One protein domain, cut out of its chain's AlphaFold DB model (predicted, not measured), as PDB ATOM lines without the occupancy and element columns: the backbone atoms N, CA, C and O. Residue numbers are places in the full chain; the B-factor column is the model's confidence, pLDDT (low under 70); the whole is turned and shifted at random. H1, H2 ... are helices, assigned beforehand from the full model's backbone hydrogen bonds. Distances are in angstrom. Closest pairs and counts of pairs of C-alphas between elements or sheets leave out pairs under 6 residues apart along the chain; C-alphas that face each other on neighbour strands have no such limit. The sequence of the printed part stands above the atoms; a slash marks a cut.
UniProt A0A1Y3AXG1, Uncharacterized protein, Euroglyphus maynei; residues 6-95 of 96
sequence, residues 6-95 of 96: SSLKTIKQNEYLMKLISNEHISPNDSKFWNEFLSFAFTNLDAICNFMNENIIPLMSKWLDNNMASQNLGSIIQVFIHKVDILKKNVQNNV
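This is residues 6 to 95 of the 96 residues of an uncharacterized protein of Euroglyphus maynei (UniProt A0A1Y3AXG1). Two long helices, H4 and H5, meet near their ends as a wide V, overlaid loosely by three short ones, H1 to H3. The far part of H5 sticks out with residues 83 to 95. The printed part has 90 residues, with five named helices, H1 to H5 in chain order, and no named strand: all helix, loose, radius of gyration of the C-alphas 15.2 A, spans 48 by 33 by 18 A.

H4, residues 45 to 70, has a kink of 81 degrees near residue 52. H5, residues 72 to 93, is close but not clearly touching, the closest C-alphas being Asn 67 and Leu 73, 6.6 A. H1, residues 8 to 13, is likewise close to H4 but not clearly touching, at Leu 8 and Ile 48, 7.3 A between C-alphas. H2, residues 15 to 20, touches H3, residues 31 to 39, closest at the C-alphas of Tyr 16 and Phe 37, 5.5 A. Every O i to N i+4 pair is within hydrogen-bond range in H2, H3 and H5, but 12 of 22 in H4 and 0 of 2 in H1, with 2 of 3 O i to N i+3 pairs.

From first to last C-alpha H4 measures 28.2 A and H5 31.7 A. H1 begins at C-alpha 8 (-3.653, 1.718, -38.567); H5 ends at C-alpha 93 (8.816, -33.052, -50.494).

The farthest C-alphas, Glu 54 and Val 95, are 48.2 A apart. The printed part has no cut and no long link. Residues 6 to 9, 41 to 50 and 92 to 95 have pLDDT under 70.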
ATOM      1  N   SER A   6       0.297  -3.955 -35.837       56.41
ATOM      2  CA  SER A   6       0.244  -2.539 -36.193       56.41
ATOM      3  C   SER A   6      -1.224  -2.138 -36.301       56.41
ATOM      4  O   SER A   6      -1.933  -2.575 -37.209       56.41
ATOM      5  N   SER A   7      -1.700  -1.313 -35.366       62.91
ATOM      6  CA  SER A   7      -2.949  -0.586 -35.589       62.91
ATOM      7  C   SER A   7      -2.722   0.408 -36.728       62.91
ATOM      8  O   SER A   7      -1.631   0.966 -36.854       62.91
ATOM      9  N   LEU A   8      -3.749   0.685 -37.531       65.31
ATOM     10  CA  LEU A   8      -3.653   1.718 -38.567       65.31
ATOM     11  C   LEU A   8      -3.156   3.047 -37.978       65.31
ATOM     12  O   LEU A   8      -2.226   3.646 -38.504       65.31
ATOM     13  N   LYS A   9      -3.656   3.433 -36.798       66.00
ATOM     14  CA  LYS A   9      -3.271   4.668 -36.095       66.00
ATOM     15  C   LYS A   9      -1.773   4.772 -35.777       66.00
ATOM     16  O   LYS A   9      -1.261   5.881 -35.670       66.00
ATOM     17  N   THR A  10      -1.069   3.649 -35.649       73.12
ATOM     18  CA  THR A  10       0.363   3.593 -35.318       73.12
ATOM     19  C   THR A  10       1.235   3.237 -36.524       73.12
ATOM     20  O   THR A  10       2.427   2.999 -36.365       73.12
ATOM     21  N   ILE A  11       0.694   3.254 -37.750       77.00
ATOM     22  CA  ILE A  11       1.419   2.807 -38.949       77.00
ATOM     23  C   ILE A  11       2.731   3.571 -39.196       77.00
ATOM     24  O   ILE A  11       3.730   2.978 -39.590       77.00
ATOM     25  N   LYS A  12       2.761   4.875 -38.891       79.62
ATOM     26  CA  LYS A  12       3.954   5.728 -39.037       79.62
ATOM     27  C   LYS A  12       5.044   5.426 -37.998       79.62
ATOM     28  O   LYS A  12       6.160   5.906 -38.143       79.62
ATOM     29  N   GLN A  13       4.723   4.656 -36.958       83.75
ATOM     30  CA  GLN A  13       5.657   4.218 -35.914       83.75
ATOM     31  C   GLN A  13       6.283   2.855 -36.242       83.75
ATOM     32  O   GLN A  13       7.171   2.405 -35.528       83.75
ATOM     33  N   ASN A  14       5.833   2.184 -37.309       87.19
ATOM     34  CA  ASN A  14       6.427   0.926 -37.737       87.19
ATOM     35  C   ASN A  14       7.778   1.201 -38.416       87.19
ATOM     36  O   ASN A  14       7.836   1.594 -39.581       87.19
ATOM     37  N   GLU A  15       8.863   0.979 -37.680       90.19
ATOM     38  CA  GLU A  15      10.235   1.217 -38.140       90.19
ATOM     39  C   GLU A  15      10.576   0.428 -39.411       90.19
ATOM     40  O   GLU A  15      11.260   0.946 -40.294       90.19
ATOM     41  N   TYR A  16      10.051  -0.791 -39.558       91.88
ATOM     42  CA  TYR A  16      10.294  -1.627 -40.733       91.88
ATOM     43  C   TYR A  16       9.578  -1.090 -41.974       91.88
ATOM     44  O   TYR A  16      10.164  -1.067 -43.055       91.88
ATOM     45  N   LEU A  17       8.346  -0.593 -41.826       91.31
ATOM     46  CA  LEU A  17       7.644   0.101 -42.907       91.31
ATOM     47  C   LEU A  17       8.360   1.401 -43.278       91.31
ATOM     48  O   LEU A  17       8.575   1.665 -44.457       91.31
ATOM     49  N   MET A  18       8.750   2.199 -42.282       92.88
ATOM     50  CA  MET A  18       9.457   3.458 -42.513       92.88
ATOM     51  C   MET A  18      10.804   3.237 -43.207       92.88
ATOM     52  O   MET A  18      11.181   4.040 -44.062       92.88
ATOM     53  N   LYS A  19      11.487   2.130 -42.897       94.69
ATOM     54  CA  LYS A  19      12.696   1.694 -43.596       94.69
ATOM     55  C   LYS A  19      12.396   1.213 -45.017       94.69
ATOM     56  O   LYS A  19      13.117   1.588 -45.929       94.69
ATOM     57  N   LEU A  20      11.318   0.456 -45.241       94.56
ATOM     58  CA  LEU A  20      10.922   0.008 -46.586       94.56
ATOM     59  C   LEU A  20      10.681   1.183 -47.543       94.56
ATOM     60  O   LEU A  20      11.118   1.142 -48.693       94.56
ATOM     61  N   ILE A  21      10.007   2.232 -47.067       95.19
ATOM     62  CA  ILE A  21       9.679   3.416 -47.872       95.19
ATOM     63  C   ILE A  21      10.800   4.465 -47.906       95.19
ATOM     64  O   ILE A  21      10.593   5.562 -48.432       95.19
ATOM     65  N   SER A  22      11.952   4.189 -47.291       95.19
ATOM     66  CA  SER A  22      13.100   5.091 -47.312       95.19
ATOM     67  C   SER A  22      13.842   5.011 -48.652       95.19
ATOM     68  O   SER A  22      13.537   4.194 -49.528       95.19
ATOM     69  N   ASN A  23      14.819   5.898 -48.817       95.81
ATOM     70  CA  ASN A  23      15.750   5.900 -49.943       95.81
ATOM     71  C   ASN A  23      16.923   4.917 -49.755       95.81
ATOM     72  O   ASN A  23      17.757   4.797 -50.650       95.81
ATOM     73  N   GLU A  24      16.990   4.204 -48.630       96.06
ATOM     74  CA  GLU A  24      18.021   3.201 -48.378       96.06
ATOM     75  C   GLU A  24      17.621   1.857 -48.981       96.06
ATOM     76  O   GLU A  24      16.512   1.361 -48.763       96.06
ATOM     77  N   HIS A  25      18.543   1.251 -49.725       96.81
ATOM     78  CA  HIS A  25      18.336  -0.075 -50.290       96.81
ATOM     79  C   HIS A  25      18.291  -1.147 -49.197       96.81
ATOM     80  O   HIS A  25      19.175  -1.237 -48.342       96.81
ATOM     81  N   ILE A  26      17.294  -2.017 -49.286       97.75
ATOM     82  CA  ILE A  26      17.150  -3.204 -48.454       97.75
ATOM     83  C   ILE A  26      17.446  -4.418 -49.318       97.75
ATOM     84  O   ILE A  26      16.724  -4.714 -50.273       97.75
ATOM     85  N   SER A  27      18.496  -5.150 -48.951       96.75
ATOM     86  CA  SER A  27      18.878  -6.366 -49.662       96.75
ATOM     87  C   SER A  27      17.768  -7.421 -49.572       96.75
ATOM     88  O   SER A  27      17.305  -7.711 -48.466       96.75
ATOM     89  N   PRO A  28      17.384  -8.078 -50.682       95.81
ATOM     90  CA  PRO A  28      16.469  -9.225 -50.663       95.81
ATOM     91  C   PRO A  28      16.951 -10.373 -49.760       95.81
ATOM     92  O   PRO A  28      16.149 -11.159 -49.263       95.81
ATOM     93  N   ASN A  29      18.263 -10.460 -49.524       95.38
ATOM     94  CA  ASN A  29      18.887 -11.514 -48.724       95.38
ATOM     95  C   ASN A  29      18.921 -11.201 -47.217       95.38
ATOM     96  O   ASN A  29      19.346 -12.054 -46.437       95.38
ATOM     97  N   ASP A  30      18.486 -10.011 -46.785       96.38
ATOM     98  CA  ASP A  30      18.388  -9.656 -45.361       96.38
ATOM     99  C   ASP A  30      17.188 -10.361 -44.709       96.38
ATOM    100  O   ASP A  30      16.115  -9.794 -44.485       96.38
ATOM    101  N   SER A  31      17.365 -11.648 -44.417       91.00
ATOM    102  CA  SER A  31      16.323 -12.489 -43.831       91.00
ATOM    103  C   SER A  31      15.824 -11.964 -42.483       91.00
ATOM    104  O   SER A  31      14.651 -12.157 -42.162       91.00
ATOM    105  N   LYS A  32      16.674 -11.265 -41.717       93.50
ATOM    106  CA  LYS A  32      16.294 -10.659 -40.440       93.50
ATOM    107  C   LYS A  32      15.278  -9.546 -40.668       93.50
ATOM    108  O   LYS A  32      14.198  -9.600 -40.089       93.50
ATOM    109  N   PHE A  33      15.585  -8.587 -41.542       95.00
ATOM    110  CA  PHE A  33      14.653  -7.508 -41.858       95.00
ATOM    111  C   PHE A  33      13.329  -8.045 -42.413       95.00
ATOM    112  O   PHE A  33      12.263  -7.679 -41.921       95.00
ATOM    113  N   TRP A  34      13.380  -8.926 -43.418       94.62
ATOM    114  CA  TRP A  34      12.169  -9.373 -44.110       94.62
ATOM    115  C   TRP A  34      11.259 -10.230 -43.240       94.62
ATOM    116  O   TRP A  34      10.041 -10.147 -43.380       94.62
ATOM    117  N   ASN A  35      11.810 -11.046 -42.343       92.06
ATOM    118  CA  ASN A  35      10.984 -11.831 -41.431       92.06
ATOM    119  C   ASN A  35      10.282 -10.941 -40.402       92.06
ATOM    120  O   ASN A  35       9.095 -11.141 -40.160       92.06
ATOM    121  N   GLU A  36      10.970  -9.933 -39.865       91.19
ATOM    122  CA  GLU A  36      10.351  -8.962 -38.961       91.19
ATOM    123  C   GLU A  36       9.284  -8.134 -39.685       91.19
ATOM    124  O   GLU A  36       8.140  -8.087 -39.236       91.19
ATOM    125  N   PHE A  37       9.605  -7.572 -40.857       91.31
ATOM    126  CA  PHE A  37       8.662  -6.796 -41.667       91.31
ATOM    127  C   PHE A  37       7.395  -7.594 -42.019       91.31
ATOM    128  O   PHE A  37       6.284  -7.094 -41.864       91.31
ATOM    129  N   LEU A  38       7.544  -8.849 -42.451       89.00
ATOM    130  CA  LEU A  38       6.413  -9.703 -42.829       89.00
ATOM    131  C   LEU A  38       5.659 -10.291 -41.629       89.00
ATOM    132  O   LEU A  38       4.578 -10.845 -41.809       89.00
ATOM    133  N   SER A  39       6.210 -10.195 -40.416       86.50
ATOM    134  CA  SER A  39       5.507 -10.617 -39.200       86.50
ATOM    135  C   SER A  39       4.401  -9.640 -38.787       86.50
ATOM    136  O   SER A  39       3.530 -10.004 -37.994       86.50
ATOM    137  N   PHE A  40       4.422  -8.409 -39.310       82.62
ATOM    138  CA  PHE A  40       3.377  -7.427 -39.051       82.62
ATOM    139  C   PHE A  40       2.107  -7.773 -39.824       82.62
ATOM    140  O   PHE A  40       2.119  -7.934 -41.044       82.62
ATOM    141  N   ALA A  41       0.987  -7.811 -39.107       68.50
ATOM    142  CA  ALA A  41      -0.338  -7.945 -39.692       68.50
ATOM    143  C   ALA A  41      -1.183  -6.717 -39.346       68.50
ATOM    144  O   ALA A  41      -1.217  -6.270 -38.193       68.50
ATOM    145  N   PHE A  42      -1.893  -6.188 -40.341       66.88
ATOM    146  CA  PHE A  42      -2.927  -5.193 -40.096       66.88
ATOM    147  C   PHE A  42      -4.156  -5.896 -39.533       66.88
ATOM    148  O   PHE A  42      -4.685  -6.832 -40.131       66.88
ATOM    149  N   THR A  43      -4.618  -5.437 -38.376       58.25
ATOM    150  CA  THR A  43      -5.928  -5.824 -37.851       58.25
ATOM    151  C   THR A  43      -6.938  -4.758 -38.249       58.25
ATOM    152  O   THR A  43      -6.625  -3.569 -38.198       58.25
ATOM    153  N   ASN A  44      -8.144  -5.188 -38.632       62.59
ATOM    154  CA  ASN A  44      -9.276  -4.324 -38.980       62.59
ATOM    155  C   ASN A  44      -9.128  -3.569 -40.322       62.59
ATOM    156  O   ASN A  44      -8.893  -2.360 -40.364       62.59
ATOM    157  N   LEU A  45      -9.291  -4.314 -41.424       60.56
ATOM    158  CA  LEU A  45      -9.295  -3.780 -42.792       60.56
ATOM    159  C   LEU A  45     -10.484  -2.833 -43.060       60.56
ATOM    160  O   LEU A  45     -10.369  -1.940 -43.892       60.56
ATOM    161  N   ASP A  46     -11.594  -2.965 -42.330       61.38
ATOM    162  CA  ASP A  46     -12.802  -2.150 -42.543       61.38
ATOM    163  C   ASP A  46     -12.615  -0.685 -42.106       61.38
ATOM    164  O   ASP A  46     -13.216   0.230 -42.669       61.38
ATOM    165  N   ALA A  47     -11.713  -0.424 -41.153       63.50
ATOM    166  CA  ALA A  47     -11.351   0.930 -40.724       63.50
ATOM    167  C   ALA A  47     -10.395   1.661 -41.697       63.50
ATOM    168  O   ALA A  47     -10.029   2.816 -41.455       63.50
ATOM    169  N   ILE A  48      -9.968   1.009 -42.785       63.25
ATOM    170  CA  ILE A  48      -8.921   1.513 -43.683       63.25
ATOM    171  C   ILE A  48      -9.409   2.649 -44.578       63.25
ATOM    172  O   ILE A  48      -8.654   3.597 -44.779       63.25
ATOM    173  N   CYS A  49     -10.645   2.613 -45.084       63.72
ATOM    174  CA  CYS A  49     -11.098   3.566 -46.107       63.72
ATOM    175  C   CYS A  49     -10.980   5.033 -45.661       63.72
ATOM    176  O   CYS A  49     -10.411   5.846 -46.385       63.72
ATOM    177  N   ASN A  50     -11.421   5.362 -44.441       66.38
ATOM    178  CA  ASN A  50     -11.295   6.726 -43.905       66.38
ATOM    179  C   ASN A  50      -9.853   7.071 -43.496       66.38
ATOM    180  O   ASN A  50      -9.471   8.235 -43.480       66.38
ATOM    181  N   PHE A  51      -9.029   6.067 -43.190       70.75
ATOM    182  CA  PHE A  51      -7.639   6.246 -42.772       70.75
ATOM    183  C   PHE A  51      -6.659   6.382 -43.956       70.75
ATOM    184  O   PHE A  51      -5.587   6.976 -43.806       70.75
ATOM    185  N   MET A  52      -7.013   5.859 -45.139       70.88
ATOM    186  CA  MET A  52      -6.132   5.803 -46.311       70.88
ATOM    187  C   MET A  52      -5.664   7.174 -46.780       70.88
ATOM    188  O   MET A  52      -4.463   7.361 -46.984       70.88
ATOM    189  N   ASN A  53      -6.590   8.120 -46.942       73.69
ATOM    190  CA  ASN A  53      -6.287   9.398 -47.585       73.69
ATOM    191  C   ASN A  53      -5.259  10.214 -46.797       73.69
ATOM    192  O   ASN A  53      -4.311  10.740 -47.369       73.69
ATOM    193  N   GLU A  54      -5.407  10.271 -45.475       75.44
ATOM    194  CA  GLU A  54      -4.563  11.117 -44.626       75.44
ATOM    195  C   GLU A  54      -3.243  10.448 -44.223       75.44
ATOM    196  O   GLU A  54      -2.269  11.124 -43.882       75.44
ATOM    197  N   ASN A  55      -3.185   9.111 -44.233       77.06
ATOM    198  CA  ASN A  55      -2.058   8.388 -43.644       77.06
ATOM    199  C   ASN A  55      -1.354   7.431 -44.594       77.06
ATOM    200  O   ASN A  55      -0.138   7.315 -44.491       77.06
ATOM    201  N   ILE A  56      -2.062   6.772 -45.512       82.62
ATOM    202  CA  ILE A  56      -1.464   5.780 -46.414       82.62
ATOM    203  C   ILE A  56      -1.015   6.431 -47.721       82.62
ATOM    204  O   ILE A  56       0.115   6.196 -48.141       82.62
ATOM    205  N   ILE A  57      -1.843   7.286 -48.334       86.81
ATOM    206  CA  ILE A  57      -1.499   7.961 -49.597       86.81
ATOM    207  C   ILE A  57      -0.164   8.722 -49.503       86.81
ATOM    208  O   ILE A  57       0.678   8.518 -50.379       86.81
ATOM    209  N   PRO A  58       0.117   9.509 -48.443       89.12
ATOM    210  CA  PRO A  58       1.409  10.185 -48.320       89.12
ATOM    211  C   PRO A  58       2.593   9.216 -48.206       89.12
ATOM    212  O   PRO A  58       3.665   9.483 -48.746       89.12
ATOM    213  N   LEU A  59       2.411   8.076 -47.527       89.50
ATOM    214  CA  LEU A  59       3.452   7.051 -47.403       89.50
ATOM    215  C   LEU A  59       3.692   6.339 -48.737       89.50
ATOM    216  O   LEU A  59       4.841   6.075 -49.072       89.50
ATOM    217  N   MET A  60       2.634   6.077 -49.511       89.31
ATOM    218  CA  MET A  60       2.746   5.508 -50.856       89.31
ATOM    219  C   MET A  60       3.450   6.471 -51.812       89.31
ATOM    220  O   MET A  60       4.365   6.045 -52.507       89.31
ATOM    221  N   SER A  61       3.092   7.759 -51.803       92.50
ATOM    222  CA  SER A  61       3.787   8.777 -52.604       92.50
ATOM    223  C   SER A  61       5.272   8.823 -52.253       92.50
ATOM    224  O   SER A  61       6.116   8.667 -53.128       92.50
ATOM    225  N   LYS A  62       5.595   8.915 -50.956       93.44
ATOM    226  CA  LYS A  62       6.982   8.898 -50.477       93.44
ATOM    227  C   LYS A  62       7.723   7.630 -50.896       93.44
ATOM    228  O   LYS A  62       8.898   7.693 -51.248       93.44
ATOM    229  N   TRP A  63       7.061   6.476 -50.832       94.69
ATOM    230  CA  TRP A  63       7.664   5.223 -51.263       94.69
ATOM    231  C   TRP A  63       7.977   5.252 -52.754       94.69
ATOM    232  O   TRP A  63       9.089   4.900 -53.122       94.69
ATOM    233  N   LEU A  64       7.049   5.708 -53.598       94.00
ATOM    234  CA  LEU A  64       7.264   5.821 -55.041       94.00
ATOM    235  C   LEU A  64       8.449   6.736 -55.368       94.00
ATOM    236  O   LEU A  64       9.317   6.333 -56.142       94.00
ATOM    237  N   ASP A  65       8.523   7.904 -54.725       95.38
ATOM    238  CA  ASP A  65       9.611   8.869 -54.921       95.38
ATOM    239  C   ASP A  65      10.974   8.266 -54.544       95.38
ATOM    240  O   ASP A  65      11.946   8.353 -55.294       95.38
ATOM    241  N   ASN A  66      11.042   7.586 -53.396       96.50
ATOM    242  CA  ASN A  66      12.280   6.985 -52.908       96.50
ATOM    243  C   ASN A  66      12.651   5.681 -53.627       96.50
ATOM    244  O   ASN A  66      13.830   5.332 -53.695       96.50
ATOM    245  N   ASN A  67      11.671   4.952 -54.166       94.44
ATOM    246  CA  ASN A  67      11.878   3.629 -54.746       94.44
ATOM    247  C   ASN A  67      12.750   3.666 -56.004       94.44
ATOM    248  O   ASN A  67      13.432   2.682 -56.289       94.44
ATOM    249  N   MET A  68      12.782   4.788 -56.729       92.00
ATOM    250  CA  MET A  68      13.716   4.962 -57.847       92.00
ATOM    251  C   MET A  68      15.178   4.795 -57.396       92.00
ATOM    252  O   MET A  68      15.977   4.213 -58.125       92.00
ATOM    253  N   ALA A  69      15.513   5.256 -56.186       94.62
ATOM    254  CA  ALA A  69      16.849   5.129 -55.611       94.62
ATOM    255  C   ALA A  69      17.031   3.823 -54.820       94.62
ATOM    256  O   ALA A  69      18.026   3.127 -55.009       94.62
ATOM    257  N   SER A  70      16.077   3.469 -53.951       96.81
ATOM    258  CA  SER A  70      16.222   2.319 -53.046       96.81
ATOM    259  C   SER A  70      15.948   0.972 -53.702       96.81
ATOM    260  O   SER A  70      16.469  -0.044 -53.251       96.81
ATOM    261  N   GLN A  71      15.126   0.932 -54.754       96.88
ATOM    262  CA  GLN A  71      14.668  -0.296 -55.418       96.88
ATOM    263  C   GLN A  71      13.985  -1.303 -54.471       96.88
ATOM    264  O   GLN A  71      13.875  -2.490 -54.787       96.88
ATOM    265  N   ASN A  72      13.480  -0.844 -53.321       96.44
ATOM    266  CA  ASN A  72      12.900  -1.702 -52.285       96.44
ATOM    267  C   ASN A  72      11.646  -2.459 -52.756       96.44
ATOM    268  O   ASN A  72      11.380  -3.560 -52.272       96.44
ATOM    269  N   LEU A  73      10.909  -1.928 -53.741       96.12
ATOM    270  CA  LEU A  73       9.837  -2.650 -54.430       96.12
ATOM    271  C   LEU A  73      10.372  -3.881 -55.181       96.12
ATOM    272  O   LEU A  73       9.768  -4.950 -55.144       96.12
ATOM    273  N   GLY A  74      11.526  -3.756 -55.837       96.56
ATOM    274  CA  GLY A  74      12.193  -4.892 -56.471       96.56
ATOM    275  C   GLY A  74      12.618  -5.927 -55.432       96.56
ATOM    276  O   GLY A  74      12.401  -7.124 -55.626       96.56
ATOM    277  N   SER A  75      13.144  -5.469 -54.294       97.31
ATOM    278  CA  SER A  75      13.574  -6.361 -53.220       97.31
ATOM    279  C   SER A  75      12.426  -7.166 -52.612       97.31
ATOM    280  O   SER A  75      12.546  -8.383 -52.478       97.31
ATOM    281  N   ILE A  76      11.286  -6.533 -52.306       95.81
ATOM    282  CA  ILE A  76      10.126  -7.252 -51.755       95.81
ATOM    283  C   ILE A  76       9.535  -8.254 -52.757       95.81
ATOM    284  O   ILE A  76       9.146  -9.352 -52.357       95.81
ATOM    285  N   ILE A  77       9.527  -7.937 -54.058       96.75
ATOM    286  CA  ILE A  77       9.102  -8.878 -55.108       96.75
ATOM    287  C   ILE A  77      10.022 -10.106 -55.135       96.75
ATOM    288  O   ILE A  77       9.536 -11.237 -55.180       96.75
ATOM    289  N   GLN A  78      11.342  -9.915 -55.059       97.25
ATOM    290  CA  GLN A  78      12.298 -11.028 -55.021       97.25
ATOM    291  C   GLN A  78      12.102 -11.910 -53.782       97.25
ATOM    292  O   GLN A  78      12.071 -13.136 -53.897       97.25
ATOM    293  N   VAL A  79      11.900 -11.300 -52.612       96.81
ATOM    294  CA  VAL A  79      11.616 -12.021 -51.360       96.81
ATOM    295  C   VAL A  79      10.330 -12.833 -51.466       96.81
ATOM    296  O   VAL A  79      10.299 -13.992 -51.044       96.81
ATOM    297  N   PHE A  80       9.279 -12.257 -52.052       95.19
ATOM    298  CA  PHE A  80       8.026 -12.961 -52.305       95.19
ATOM    299  C   PHE A  80       8.240 -14.180 -53.209       95.19
ATOM    300  O   PHE A  80       7.855 -15.289 -52.836       95.19
ATOM    301  N   ILE A  81       8.910 -14.003 -54.353       96.50
ATOM    302  CA  ILE A  81       9.215 -15.096 -55.290       96.50
ATOM    303  C   ILE A  81      10.004 -16.206 -54.585       96.50
ATOM    304  O   ILE A  81       9.646 -17.378 -54.697       96.50
ATOM    305  N   HIS A  82      11.033 -15.847 -53.816       94.31
ATOM    306  CA  HIS A  82      11.860 -16.805 -53.088       94.31
ATOM    307  C   HIS A  82      11.058 -17.602 -52.049       94.31
ATOM    308  O   HIS A  82      11.150 -18.829 -51.994       94.31
ATOM    309  N   LYS A  83      10.213 -16.931 -51.256       91.44
ATOM    310  CA  LYS A  83       9.344 -17.604 -50.278       91.44
ATOM    311  C   LYS A  83       8.328 -18.527 -50.959       91.44
ATOM    312  O   LYS A  83       8.107 -19.634 -50.472       91.44
ATOM    313  N   VAL A  84       7.755 -18.126 -52.097       93.88
ATOM    314  CA  VAL A  84       6.850 -18.979 -52.891       93.88
ATOM    315  C   VAL A  84       7.570 -20.217 -53.433       93.88
ATOM    316  O   VAL A  84       7.009 -21.311 -53.386       93.88
ATOM    317  N   ASP A  85       8.804 -20.078 -53.920       94.12
ATOM    318  CA  ASP A  85       9.606 -21.210 -54.400       94.12
ATOM    319  C   ASP A  85       9.909 -22.219 -53.278       94.12
ATOM    320  O   ASP A  85       9.721 -23.425 -53.456       94.12
ATOM    321  N   ILE A  86      10.272 -21.735 -52.084       90.75
ATOM    322  CA  ILE A  86      10.450 -22.580 -50.890       90.75
ATOM    323  C   ILE A  86       9.161 -23.339 -50.559       90.75
ATOM    324  O   ILE A  86       9.195 -24.551 -50.341       90.75
ATOM    325  N   LEU A  87       8.016 -22.651 -50.540       91.06
ATOM    326  CA  LEU A  87       6.728 -23.282 -50.245       91.06
ATOM    327  C   LEU A  87       6.390 -24.380 -51.261       91.06
ATOM    328  O   LEU A  87       5.994 -25.474 -50.860       91.06
ATOM    329  N   LYS A  88       6.604 -24.137 -52.560       90.81
ATOM    330  CA  LYS A  88       6.385 -25.144 -53.614       90.81
ATOM    331  C   LYS A  88       7.262 -26.382 -53.419       90.81
ATOM    332  O   LYS A  88       6.755 -27.499 -53.515       90.81
ATOM    333  N   LYS A  89       8.550 -26.201 -53.112       90.38
ATOM    334  CA  LYS A  89       9.490 -27.307 -52.852       90.38
ATOM    335  C   LYS A  89       9.096 -28.117 -51.618       90.38
ATOM    336  O   LYS A  89       9.097 -29.343 -51.665       90.38
ATOM    337  N   ASN A  90       8.691 -27.449 -50.539       84.94
ATOM    338  CA  ASN A  90       8.252 -28.118 -49.314       84.94
ATOM    339  C   ASN A  90       6.987 -28.955 -49.536       84.94
ATOM    340  O   ASN A  90       6.901 -30.074 -49.040       84.94
ATOM    341  N   VAL A  91       6.031 -28.454 -50.325       82.12
ATOM    342  CA  VAL A  91       4.837 -29.225 -50.706       82.12
ATOM    343  C   VAL A  91       5.218 -30.471 -51.511       82.12
ATOM    344  O   VAL A  91       4.701 -31.545 -51.231       82.12
ATOM    345  N   GLN A  92       6.151 -30.370 -52.463       67.75
ATOM    346  CA  GLN A  92       6.611 -31.523 -53.251       67.75
ATOM    347  C   GLN A  92       7.339 -32.578 -52.405       67.75
ATOM    348  O   GLN A  92       7.176 -33.771 -52.651       67.75
ATOM    349  N   ASN A  93       8.109 -32.150 -51.403       65.56
ATOM    350  CA  ASN A  93       8.816 -33.052 -50.494       65.56
ATOM    351  C   ASN A  93       7.878 -33.788 -49.525       65.56
ATOM    352  O   ASN A  93       8.201 -34.894 -49.120       65.56
ATOM    353  N   ASN A  94       6.721 -33.211 -49.182       61.09
ATOM    354  CA  ASN A  94       5.734 -33.832 -48.287       61.09
ATOM    355  C   ASN A  94       4.794 -34.834 -48.989       61.09
ATOM    356  O   ASN A  94       3.962 -35.453 -48.330       61.09
ATOM    357  N   VAL A  95       4.872 -34.950 -50.319       59.50
ATOM    358  CA  VAL A  95       4.039 -35.857 -51.140       59.50
ATOM    359  C   VAL A  95       4.839 -37.084 -51.622       59.50
ATOM    360  O   VAL A  95       4.281 -37.974 -52.259       59.50
TER     361      VAL A  95